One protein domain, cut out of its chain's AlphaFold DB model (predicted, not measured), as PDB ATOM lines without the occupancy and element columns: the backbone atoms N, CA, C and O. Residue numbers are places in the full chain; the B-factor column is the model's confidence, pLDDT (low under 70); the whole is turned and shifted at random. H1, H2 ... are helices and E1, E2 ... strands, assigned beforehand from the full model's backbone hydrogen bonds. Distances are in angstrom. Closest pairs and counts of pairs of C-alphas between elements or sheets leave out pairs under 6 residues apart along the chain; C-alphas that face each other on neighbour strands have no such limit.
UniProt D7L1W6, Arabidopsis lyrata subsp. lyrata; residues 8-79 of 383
ATOM      1  N   CYS A   8     128.995   9.984 115.698       51.16
ATOM      2  CA  CYS A   8     127.720  10.617 115.383       51.16
ATOM      3  C   CYS A   8     127.891  11.824 114.441       51.16
ATOM      4  O   CYS A   8     127.038  12.085 113.600       51.16
ATOM      5  N   ALA A   9     129.020  12.537 114.539       59.50
ATOM      6  CA  ALA A   9     129.351  13.651 113.651       59.50
ATOM      7  C   ALA A   9     129.649  13.224 112.197       59.50
ATOM      8  O   ALA A   9     129.539  14.044 111.290       59.50
ATOM      9  N   LYS A  10     130.042  11.962 111.959       55.75
ATOM     10  CA  LYS A  10     130.406  11.464 110.616       55.75
ATOM     11  C   LYS A  10     129.202  11.020 109.784       55.75
ATOM     12  O   LYS A  10     129.290  11.034 108.552       55.75
ATOM     13  N   ASP A  11     128.115  10.653 110.459       55.53
ATOM     14  CA  ASP A  11     126.890  10.133 109.845       55.53
ATOM     15  C   ASP A  11     125.717  11.121 109.916       55.53
ATOM     16  O   ASP A  11     124.794  11.033 109.108       55.53
ATOM     17  N   ALA A  12     125.757  12.097 110.829       61.72
ATOM     18  CA  ALA A  12     124.774  13.171 110.857       61.72
ATOM     19  C   ALA A  12     125.006  14.161 109.705       61.72
ATOM     20  O   ALA A  12     126.114  14.645 109.465       61.72
ATOM     21  N   VAL A  13     123.930  14.485 108.992       68.50
ATOM     22  CA  VAL A  13     123.929  15.525 107.964       68.50
ATOM     23  C   VAL A  13     123.868  16.880 108.659       68.50
ATOM     24  O   VAL A  13     122.893  17.194 109.345       68.50
ATOM     25  N   PHE A  14     124.896  17.701 108.454       76.12
ATOM     26  CA  PHE A  14     124.921  19.085 108.919       76.12
ATOM     27  C   PHE A  14     124.783  20.055 107.755       76.12
ATOM     28  O   PHE A  14     125.280  19.821 106.656       76.12
ATOM     29  N   PHE A  15     124.128  21.171 108.028       76.06
ATOM     30  CA  PHE A  15     124.082  22.336 107.168       76.06
ATOM     31  C   PHE A  15     125.041  23.378 107.733       76.06
ATOM     32  O   PHE A  15     124.885  23.804 108.880       76.06
ATOM     33  N   CYS A  16     126.033  23.780 106.940       77.19
ATOM     34  CA  CYS A  16     126.976  24.820 107.339       77.19
ATOM     35  C   CYS A  16     126.367  26.192 107.058       77.19
ATOM     36  O   CYS A  16     126.045  26.495 105.911       77.19
ATOM     37  N   ILE A  17     126.234  27.006 108.107       75.38
ATOM     38  CA  ILE A  17     125.666  28.358 108.028       75.38
ATOM     39  C   ILE A  17     126.796  29.383 107.910       75.38
ATOM     40  O   ILE A  17     126.797  30.205 107.002       75.38
ATOM     41  N   ARG A  18     127.804  29.324 108.795       73.12
ATOM     42  CA  ARG A  18     128.925  30.280 108.794       73.12
ATOM     43  C   ARG A  18     130.178  29.680 109.437       73.12
ATOM     44  O   ARG A  18     130.200  29.439 110.642       73.12
ATOM     45  N   GLY A  19     131.241  29.476 108.658       70.50
ATOM     46  CA  GLY A  19     132.514  28.935 109.157       70.50
ATOM     47  C   GLY A  19     132.348  27.558 109.812       70.50
ATOM     48  O   GLY A  19     131.908  26.617 109.162       70.50
ATOM     49  N   ASN A  20     132.673  27.456 111.105       66.62
ATOM     50  CA  ASN A  20     132.510  26.246 111.922       66.62
ATOM     51  C   ASN A  20     131.111  26.099 112.559       66.62
ATOM     52  O   ASN A  20     130.901  25.216 113.390       66.62
ATOM     53  N   LYS A  21     130.154  26.967 112.212       74.00
ATOM     54  CA  LYS A  21     128.783  26.931 112.731       74.00
ATOM     55  C   LYS A  21     127.883  26.160 111.772       74.00
ATOM     56  O   LYS A  21     127.751  26.529 110.601       74.00
ATOM     57  N   GLY A  22     127.211  25.137 112.288       78.12
ATOM     58  CA  GLY A  22     126.235  24.365 111.533       78.12
ATOM     59  C   GLY A  22     125.107  23.831 112.403       78.12
ATOM     60  O   GLY A  22     125.237  23.724 113.623       78.12
ATOM     61  N   LEU A  23     123.994  23.507 111.754       77.88
ATOM     62  CA  LEU A  23     122.847  22.833 112.359       77.88
ATOM     63  C   LEU A  23     122.736  21.431 111.767       77.88
ATOM     64  O   LEU A  23     122.954  21.253 110.569       77.88
ATOM     65  N   CYS A  24     122.395  20.432 112.580       79.12
ATOM     66  CA  CYS A  24     122.024  19.128 112.033       79.12
ATOM     67  C   CYS A  24     120.693  19.231 111.272       79.12
ATOM     68  O   CYS A  24     119.930  20.171 111.488       79.12
ATOM     69  N   GLU A  25     120.407  18.262 110.407       76.94
ATOM     70  CA  GLU A  25     119.200  18.222 109.570       76.94
ATOM     71  C   GLU A  25     117.903  18.469 110.352       76.94
ATOM     72  O   GLU A  25     117.169  19.402 110.036       76.94
ATOM     73  N   THR A  26     117.691  17.754 111.458       77.06
ATOM     74  CA  THR A  26     116.504  17.919 112.313       77.06
ATOM     75  C   THR A  26     116.407  19.311 112.948       77.06
ATOM     76  O   THR A  26     115.333  19.915 112.998       77.06
ATOM     77  N   CYS A  27     117.530  19.860 113.427       81.38
ATOM     78  CA  CYS A  27     117.547  21.215 113.985       81.38
ATOM     79  C   CYS A  27     117.308  22.263 112.893       81.38
ATOM     80  O   CYS A  27     116.591  23.228 113.134       81.38
ATOM     81  N   MET A  28     117.865  22.067 111.694       81.19
ATOM     82  CA  MET A  28     117.683  22.967 110.555       81.19
ATOM     83  C   MET A  28     116.217  23.010 110.101       81.19
ATOM     84  O   MET A  28     115.684  24.092 109.870       81.19
ATOM     85  N   GLU A  29     115.539  21.865 110.017       78.62
ATOM     86  CA  GLU A  29     114.104  21.801 109.700       78.62
ATOM     87  C   GLU A  29     113.251  22.557 110.725       78.62
ATOM     88  O   GLU A  29     112.364  23.330 110.353       78.62
ATOM     89  N   THR A  30     113.565  22.385 112.011       78.81
ATOM     90  CA  THR A  30     112.849  23.034 113.119       78.81
ATOM     91  C   THR A  30     113.076  24.548 113.116       78.81
ATOM     92  O   THR A  30     112.124  25.318 113.224       78.81
ATOM     93  N   VAL A  31     114.318  24.993 112.904       84.44
ATOM     94  CA  VAL A  31     114.671  26.414 112.764       84.44
ATOM     95  C   VAL A  31     113.969  27.049 111.565       84.44
ATOM     96  O   VAL A  31     113.343  28.093 111.714       84.44
ATOM     97  N   LYS A  32     113.967  26.399 110.395       82.06
ATOM     98  CA  LYS A  32     113.227  26.890 109.220       82.06
ATOM     99  C   LYS A  32     111.722  26.991 109.467       82.06
ATOM    100  O   LYS A  32     111.048  27.786 108.819       82.06
ATOM    101  N   LEU A  33     111.162  26.165 110.349       81.44
ATOM    102  CA  LEU A  33     109.752  26.260 110.731       81.44
ATOM    103  C   LEU A  33     109.494  27.466 111.647       81.44
ATOM    104  O   LEU A  33     108.496  28.158 111.461       81.44
ATOM    105  N   ILE A  34     110.413  27.749 112.574       82.00
ATOM    106  CA  ILE A  34     110.357  28.918 113.465       82.00
ATOM    107  C   ILE A  34     110.473  30.223 112.665       82.00
ATOM    108  O   ILE A  34     109.621  31.096 112.811       82.00
ATOM    109  N   GLU A  35     111.467  30.326 111.779       79.38
ATOM    110  CA  GLU A  35     111.720  31.523 110.959       79.38
ATOM    111  C   GLU A  35     110.552  31.820 109.998       79.38
ATOM    112  O   GLU A  35     110.146  32.971 109.845       79.38
ATOM    113  N   ARG A  36     109.932  30.782 109.412       75.50
ATOM    114  CA  ARG A  36     108.732  30.946 108.569       75.50
ATOM    115  C   ARG A  36     107.507  31.410 109.356       75.50
ATOM    116  O   ARG A  36     106.760  32.235 108.846       75.50
ATOM    117  N   LYS A  37     107.306  30.928 110.590       67.88
ATOM    118  CA  LYS A  37     106.176  31.341 111.451       67.88
ATOM    119  C   LYS A  37     106.301  32.801 111.918       67.88
ATOM    120  O   LYS A  37     105.297  33.429 112.242       67.88
ATOM    121  N   GLU A  38     107.522  33.341 111.964       62.75
ATOM    122  CA  GLU A  38     107.781  34.754 112.272       62.75
ATOM    123  C   GLU A  38     107.480  35.675 111.072       62.75
ATOM    124  O   GLU A  38     107.057  36.814 111.263       62.75
ATOM    125  N   GLN A  39     107.621  35.164 109.841       55.94
ATOM    126  CA  GLN A  39     107.346  35.895 108.595       55.94
ATOM    127  C   GLN A  39     105.897  35.753 108.094       55.94
ATOM    128  O   GLN A  39     105.332  36.724 107.592       55.94
ATOM    129  N   GLU A  40     105.261  34.591 108.263       55.12
ATOM    130  CA  GLU A  40     103.887  34.324 107.825       55.12
ATOM    131  C   GLU A  40     103.065  33.680 108.955       55.12
ATOM    132  O   GLU A  40     103.428  32.646 109.517       55.12
ATOM    133  N   LYS A  41     101.908  34.281 109.280       54.81
ATOM    134  CA  LYS A  41     100.916  33.748 110.238       54.81
ATOM    135  C   LYS A  41     100.133  32.564 109.646       54.81
ATOM    136  O   LYS A  41      98.904  32.575 109.622       54.81
ATOM    137  N   GLU A  42     100.832  31.554 109.151       48.75
ATOM    138  CA  GLU A  42     100.242  30.309 108.652       48.75
ATOM    139  C   GLU A  42     100.163  29.247 109.771       48.75
ATOM    140  O   GLU A  42     101.047  29.171 110.634       48.75
ATOM    141  N   PRO A  43      99.111  28.406 109.795       47.81
ATOM    142  CA  PRO A  43      98.907  27.405 110.835       47.81
ATOM    143  C   PRO A  43      99.771  26.162 110.569       47.81
ATOM    144  O   PRO A  43      99.287  25.129 110.109       47.81
ATOM    145  N   ALA A  44     101.068  26.241 110.866       48.97
ATOM    146  CA  ALA A  44     101.929  25.062 110.877       48.97
ATOM    147  C   ALA A  44     101.645  24.167 112.101       48.97
ATOM    148  O   ALA A  44     101.379  24.638 113.203       48.97
ATOM    149  N   GLN A  45     101.769  22.856 111.889       55.41
ATOM    150  CA  GLN A  45     101.404  21.728 112.761       55.41
ATOM    151  C   GLN A  45     102.079  21.676 114.157       55.41
ATOM    152  O   GLN A  45     101.779  20.777 114.939       55.41
ATOM    153  N   MET A  46     102.975  22.614 114.486       60.62
ATOM    154  CA  MET A  46     103.710  22.676 115.756       60.62
ATOM    155  C   MET A  46     103.432  23.993 116.492       60.62
ATOM    156  O   MET A  46     103.660  25.089 115.969       60.62
ATOM    157  N   ASP A  47     102.951  23.882 117.731       67.44
ATOM    158  CA  ASP A  47     102.689  25.029 118.594       67.44
ATOM    159  C   ASP A  47     103.961  25.461 119.337       67.44
ATOM    160  O   ASP A  47     104.310  24.949 120.398       67.44
ATOM    161  N   PHE A  48     104.670  26.420 118.747       71.44
ATOM    162  CA  PHE A  48     105.838  27.064 119.348       71.44
ATOM    163  C   PHE A  48     105.506  28.112 120.424       71.44
ATOM    164  O   PHE A  48     106.427  28.761 120.916       71.44
ATOM    165  N   ASP A  49     104.229  28.335 120.751       70.06
ATOM    166  CA  ASP A  49     103.794  29.357 121.710       70.06
ATOM    167  C   ASP A  49     103.331  28.739 123.051       70.06
ATOM    168  O   ASP A  49     103.181  29.449 124.052       70.06
ATOM    169  N   ASP A  50     103.210  27.406 123.120       77.06
ATOM    170  CA  ASP A  50     103.029  26.661 124.368       77.06
ATOM    171  C   ASP A  50     104.332  26.611 125.181       77.06
ATOM    172  O   ASP A  50     105.220  25.788 124.945       77.06
ATOM    173  N   LYS A  51     104.404  27.446 126.224       75.75
ATOM    174  CA  LYS A  51     105.533  27.544 127.170       75.75
ATOM    175  C   LYS A  51     105.883  26.245 127.899       75.75
ATOM    176  O   LYS A  51     106.906  26.182 128.580       75.75
ATOM    177  N   THR A  52     105.026  25.230 127.834       71.06
ATOM    178  CA  THR A  52     105.267  23.919 128.442       71.06
ATOM    179  C   THR A  52     105.828  22.891 127.461       71.06
ATOM    180  O   THR A  52     106.262  21.815 127.892       71.06
ATOM    181  N   SER A  53     105.874  23.234 126.173       76.94
ATOM    182  CA  SER A  53     106.370  22.380 125.105       76.94
ATOM    183  C   SER A  53     107.872  22.552 124.884       76.94
ATOM    184  O   SER A  53     108.451  23.618 125.110       76.94
ATOM    185  N   TRP A  54     108.527  21.485 124.429       77.88
ATOM    186  CA  TRP A  54     109.952  21.539 124.089       77.88
ATOM    187  C   TRP A  54     110.206  22.468 122.894       77.88
ATOM    188  O   TRP A  54     111.230  23.133 122.841       77.88
ATOM    189  N   GLU A  55     109.239  22.569 121.990       78.12
ATOM    190  CA  GLU A  55     109.207  23.435 120.819       78.12
ATOM    191  C   GLU A  55     109.362  24.913 121.212       78.12
ATOM    192  O   GLU A  55     110.157  25.625 120.600       78.12
ATOM    193  N   TYR A  56     108.685  25.364 122.276       80.56
ATOM    194  CA  TYR A  56     108.856  26.718 122.816       80.56
ATOM    195  C   TYR A  56     110.259  26.923 123.392       80.56
ATOM    196  O   TYR A  56     110.907  27.914 123.077       80.56
ATOM    197  N   LEU A  57     110.760  25.977 124.194       78.44
ATOM    198  CA  LEU A  57     112.112  26.071 124.766       78.44
ATOM    199  C   LEU A  57     113.193  26.064 123.680       78.44
ATOM    200  O   LEU A  57     114.196  26.761 123.794       78.44
ATOM    201  N   PHE A  58     112.983  25.289 122.615       83.25
ATOM    202  CA  PHE A  58     113.861  25.260 121.456       83.25
ATOM    203  C   PHE A  58     113.815  26.587 120.690       83.25
ATOM    204  O   PHE A  58     114.866  27.084 120.295       83.25
ATOM    205  N   LYS A  59     112.628  27.187 120.515       83.88
ATOM    206  CA  LYS A  59     112.457  28.521 119.916       83.88
ATOM    207  C   LYS A  59     113.156  29.607 120.736       83.88
ATOM    208  O   LYS A  59     113.897  30.389 120.155       83.88
ATOM    209  N   ASP A  60     112.960  29.626 122.051       82.19
ATOM    210  CA  ASP A  60     113.580  30.591 122.971       82.19
ATOM    211  C   ASP A  60     115.114  30.497 122.905       82.19
ATOM    212  O   ASP A  60     115.805  31.467 122.603       82.19
ATOM    213  N   TYR A  61     115.639  29.271 123.009       82.44
ATOM    214  CA  TYR A  61     117.065  28.994 122.851       82.44
ATOM    215  C   TYR A  61     117.603  29.377 121.461       82.44
ATOM    216  O   TYR A  61     118.718  29.885 121.344       82.44
ATOM    217  N   TRP A  62     116.840  29.132 120.391       85.12
ATOM    218  CA  TRP A  62     117.233  29.507 119.033       85.12
ATOM    219  C   TRP A  62     117.307  31.027 118.855       85.12
ATOM    220  O   TRP A  62     118.265  31.508 118.252       85.12
ATOM    221  N   ILE A  63     116.351  31.782 119.400       85.06
ATOM    222  CA  ILE A  63     116.334  33.251 119.341       85.06
ATOM    223  C   ILE A  63     117.546  33.830 120.084       85.06
ATOM    224  O   ILE A  63     118.273  34.662 119.530       85.06
ATOM    225  N   ASP A  64     117.834  33.335 121.287       82.25
ATOM    226  CA  ASP A  64     119.023  33.725 122.053       82.25
ATOM    227  C   ASP A  64     120.320  33.399 121.295       82.25
ATOM    228  O   ASP A  64     121.240  34.212 121.201       82.25
ATOM    229  N   LEU A  65     120.390  32.227 120.665       82.06
ATOM    230  CA  LEU A  65     121.557  31.828 119.886       82.06
ATOM    231  C   LEU A  65     121.724  32.674 118.611       82.06
ATOM    232  O   LEU A  65     122.842  33.064 118.264       82.06
ATOM    233  N   LYS A  66     120.627  32.974 117.909       83.06
ATOM    234  CA  LYS A  66     120.602  33.802 116.695       83.06
ATOM    235  C   LYS A  66     121.066  35.225 116.993       83.06
ATOM    236  O   LYS A  66     121.869  35.768 116.231       83.06
ATOM    237  N   THR A  67     120.618  35.797 118.111       83.75
ATOM    238  CA  THR A  67     121.032  37.132 118.566       83.75
ATOM    239  C   THR A  67     122.508  37.147 118.969       83.75
ATOM    240  O   THR A  67     123.270  37.963 118.448       83.75
ATOM    241  N   GLN A  68     122.956  36.185 119.783       80.19
ATOM    242  CA  GLN A  68     124.352  36.080 120.221       80.19
ATOM    243  C   GLN A  68     125.333  35.876 119.054       80.19
ATOM    244  O   GLN A  68     126.459  36.372 119.082       80.19
ATOM    245  N   LEU A  69     124.924  35.139 118.018       78.31
ATOM    246  CA  LEU A  69     125.771  34.822 116.865       78.31
ATOM    247  C   LEU A  69     125.565  35.753 115.663       78.31
ATOM    248  O   LEU A  69     126.278  35.582 114.666       78.31
ATOM    249  N   SER A  70     124.634  36.711 115.760       81.12
ATOM    250  CA  SER A  70     124.262  37.649 114.691       81.12
ATOM    251  C   SER A  70     124.089  36.931 113.344       81.12
ATOM    252  O   SER A  70     124.800  37.209 112.369       81.12
ATOM    253  N   LEU A  71     123.226  35.910 113.338       79.75
ATOM    254  CA  LEU A  71     122.907  35.110 112.153       79.75
ATOM    255  C   LEU A  71     121.754  35.759 111.387       79.75
ATOM    256  O   LEU A  71     120.728  36.082 111.991       79.75
ATOM    257  N   SER A  72     121.919  35.935 110.074       77.00
ATOM    258  CA  SER A  72     120.850  36.475 109.231       77.00
ATOM    259  C   SER A  72     119.963  35.351 108.668       77.00
ATOM    260  O   SER A  72     120.453  34.240 108.438       77.00
ATOM    261  N   PRO A  73     118.661  35.605 108.434       72.94
ATOM    262  CA  PRO A  73     117.773  34.647 107.768       72.94
ATOM    263  C   PRO A  73     118.302  34.211 106.391       72.94
ATOM    264  O   PRO A  73     118.236  33.037 106.039       72.94
ATOM    265  N   GLU A  74     118.926  35.126 105.646       74.19
ATOM    266  CA  GLU A  74     119.495  34.842 104.325       74.19
ATOM    267  C   GLU A  74     120.671  33.855 104.393       74.19
ATOM    268  O   GLU A  74     120.863  33.056 103.477       74.19
ATOM    269  N   GLU A  75     121.454  33.863 105.477       76.56
ATOM    270  CA  GLU A  75     122.539  32.895 105.695       76.56
ATOM    271  C   GLU A  75     122.022  31.498 106.047       76.56
ATOM    272  O   GLU A  75     122.645  30.495 105.693       76.56
ATOM    273  N   LEU A  76     120.875  31.417 106.724       75.81
ATOM    274  CA  LEU A  76     120.183  30.158 107.000       75.81
ATOM    275  C   LEU A  76     119.613  29.537 105.724       75.81
ATOM    276  O   LEU A  76     119.710  28.321 105.536       75.81
ATOM    277  N   ASP A  77     119.078  30.361 104.825       73.06
ATOM    278  CA  ASP A  77     118.575  29.912 103.527       73.06
ATOM    279  C   ASP A  77     119.699  29.495 102.575       73.06
ATOM    280  O   ASP A  77     119.555  28.538 101.811       73.06
ATOM    281  N   GLN A  78     120.854  30.159 102.664       73.44
ATOM    282  CA  GLN A  78     122.050  29.827 101.889       73.44
ATOM    283  C   GLN A  78     122.875  28.678 102.486       73.44
ATOM    284  O   GLN A  78     123.878  28.283 101.883       73.44
ATOM    285  N   ALA A  79     122.478  28.124 103.636       75.81
ATOM    286  CA  ALA A  79     123.210  27.057 104.300       75.81
ATOM    287  C   ALA A  79     123.271  25.796 103.420       75.81
ATOM    288  O   ALA A  79     122.253  25.182 103.084       75.81
TER     289      ALA A  79
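AT A GLANCE: This is residues 8 to 79 of the 383 residues of a protein of Arabidopsis lyrata subsp. lyrata (UniProt D7L1W6). Two long helices, H2 and H3, cross as a loose X about perpendicular to each other, with a small strand hairpin, E1 and E2, leading into H2 at one end and a long link between the helices at the other. The short H4 folds back beside E1, and the four-residue H1 lies before the hairpin, farthest of the elements from the mean of the C-alphas. Residues 38 to 43, where H2 runs out into the long link, stick out. The printed part has 72 residues, mostly helix in class, with four named helices and two named strands in the order H1, E1, E2, H2, H3, H4; the sheet, E1 - E2, is antiparallel. The whole is compact, with a radius of gyration of the C-alphas of 12.7 A and spans of 33 by 26 by 21 A.

HOW THE PARTS SIT: H1, residues 8 to 11, is apart from the other three helices. A tight link joins it to E1, residues 14 to 18. E1 and E2, residues 21 to 24, form an antiparallel hairpin, their directions at 155 degrees; N 15 and O 23 are 2.8 A apart and N 21 and O 18 2.9 A, both within hydrogen-bond range. H2, residues 25 to 39, follows E2 with no residue between; the closest C-alphas of E1 and H2 are those of Phe 14 and Glu 25, 5.8 A apart. H2, with residues 31 to 34 alone, only just touches H3, residues 54 to 69, with 3 pairs of C-alphas within 8 A, the closest being Ile 34 and Lys 59 at 6.8 A. Their lines stand at 84 degrees, about perpendicular. H4, residues 73 to 77, is close to H2 but not clearly touching, the closest C-alphas being those of Glu 35 and Pro 73, 7.5 A apart. The closest C-alphas of E1 and H4 are those of Ile 17 and Leu 76, 5.9 A apart. H3 is apart from both strands and from H4. Every O i to N i+4 pair is within hydrogen-bond range in H2, H3 and H4; H1 is too short for such a pair, and its one O i to N i+3 pair is not within range.

IN THESE COORDINATES: H1 begins at C-alpha 8, at (127.720, 10.617, 115.383), and is 5.6 A from first to last C-alpha. E1 measures 11.9 A and E2 10.3 A. H2 begins at C-alpha 25, at (119.200, 18.222, 109.570), and measures 21.3 A. H3 measures 21.9 A, and H4, 6.4 A, ends at C-alpha 77, at (118.575, 29.912, 103.527).

THE WHOLE: The two C-alphas farthest apart are those of Lys 10 and Lys 41, at 37.0 A. The printed part has no cut. The link from H2 to H3, 14 residues, is long; the other links are tight. The mean pLDDT of the printed part is 73.2, and 18 residues are under 70: residues 8 to 13, residue 20 and residues 37 to 47 of the model.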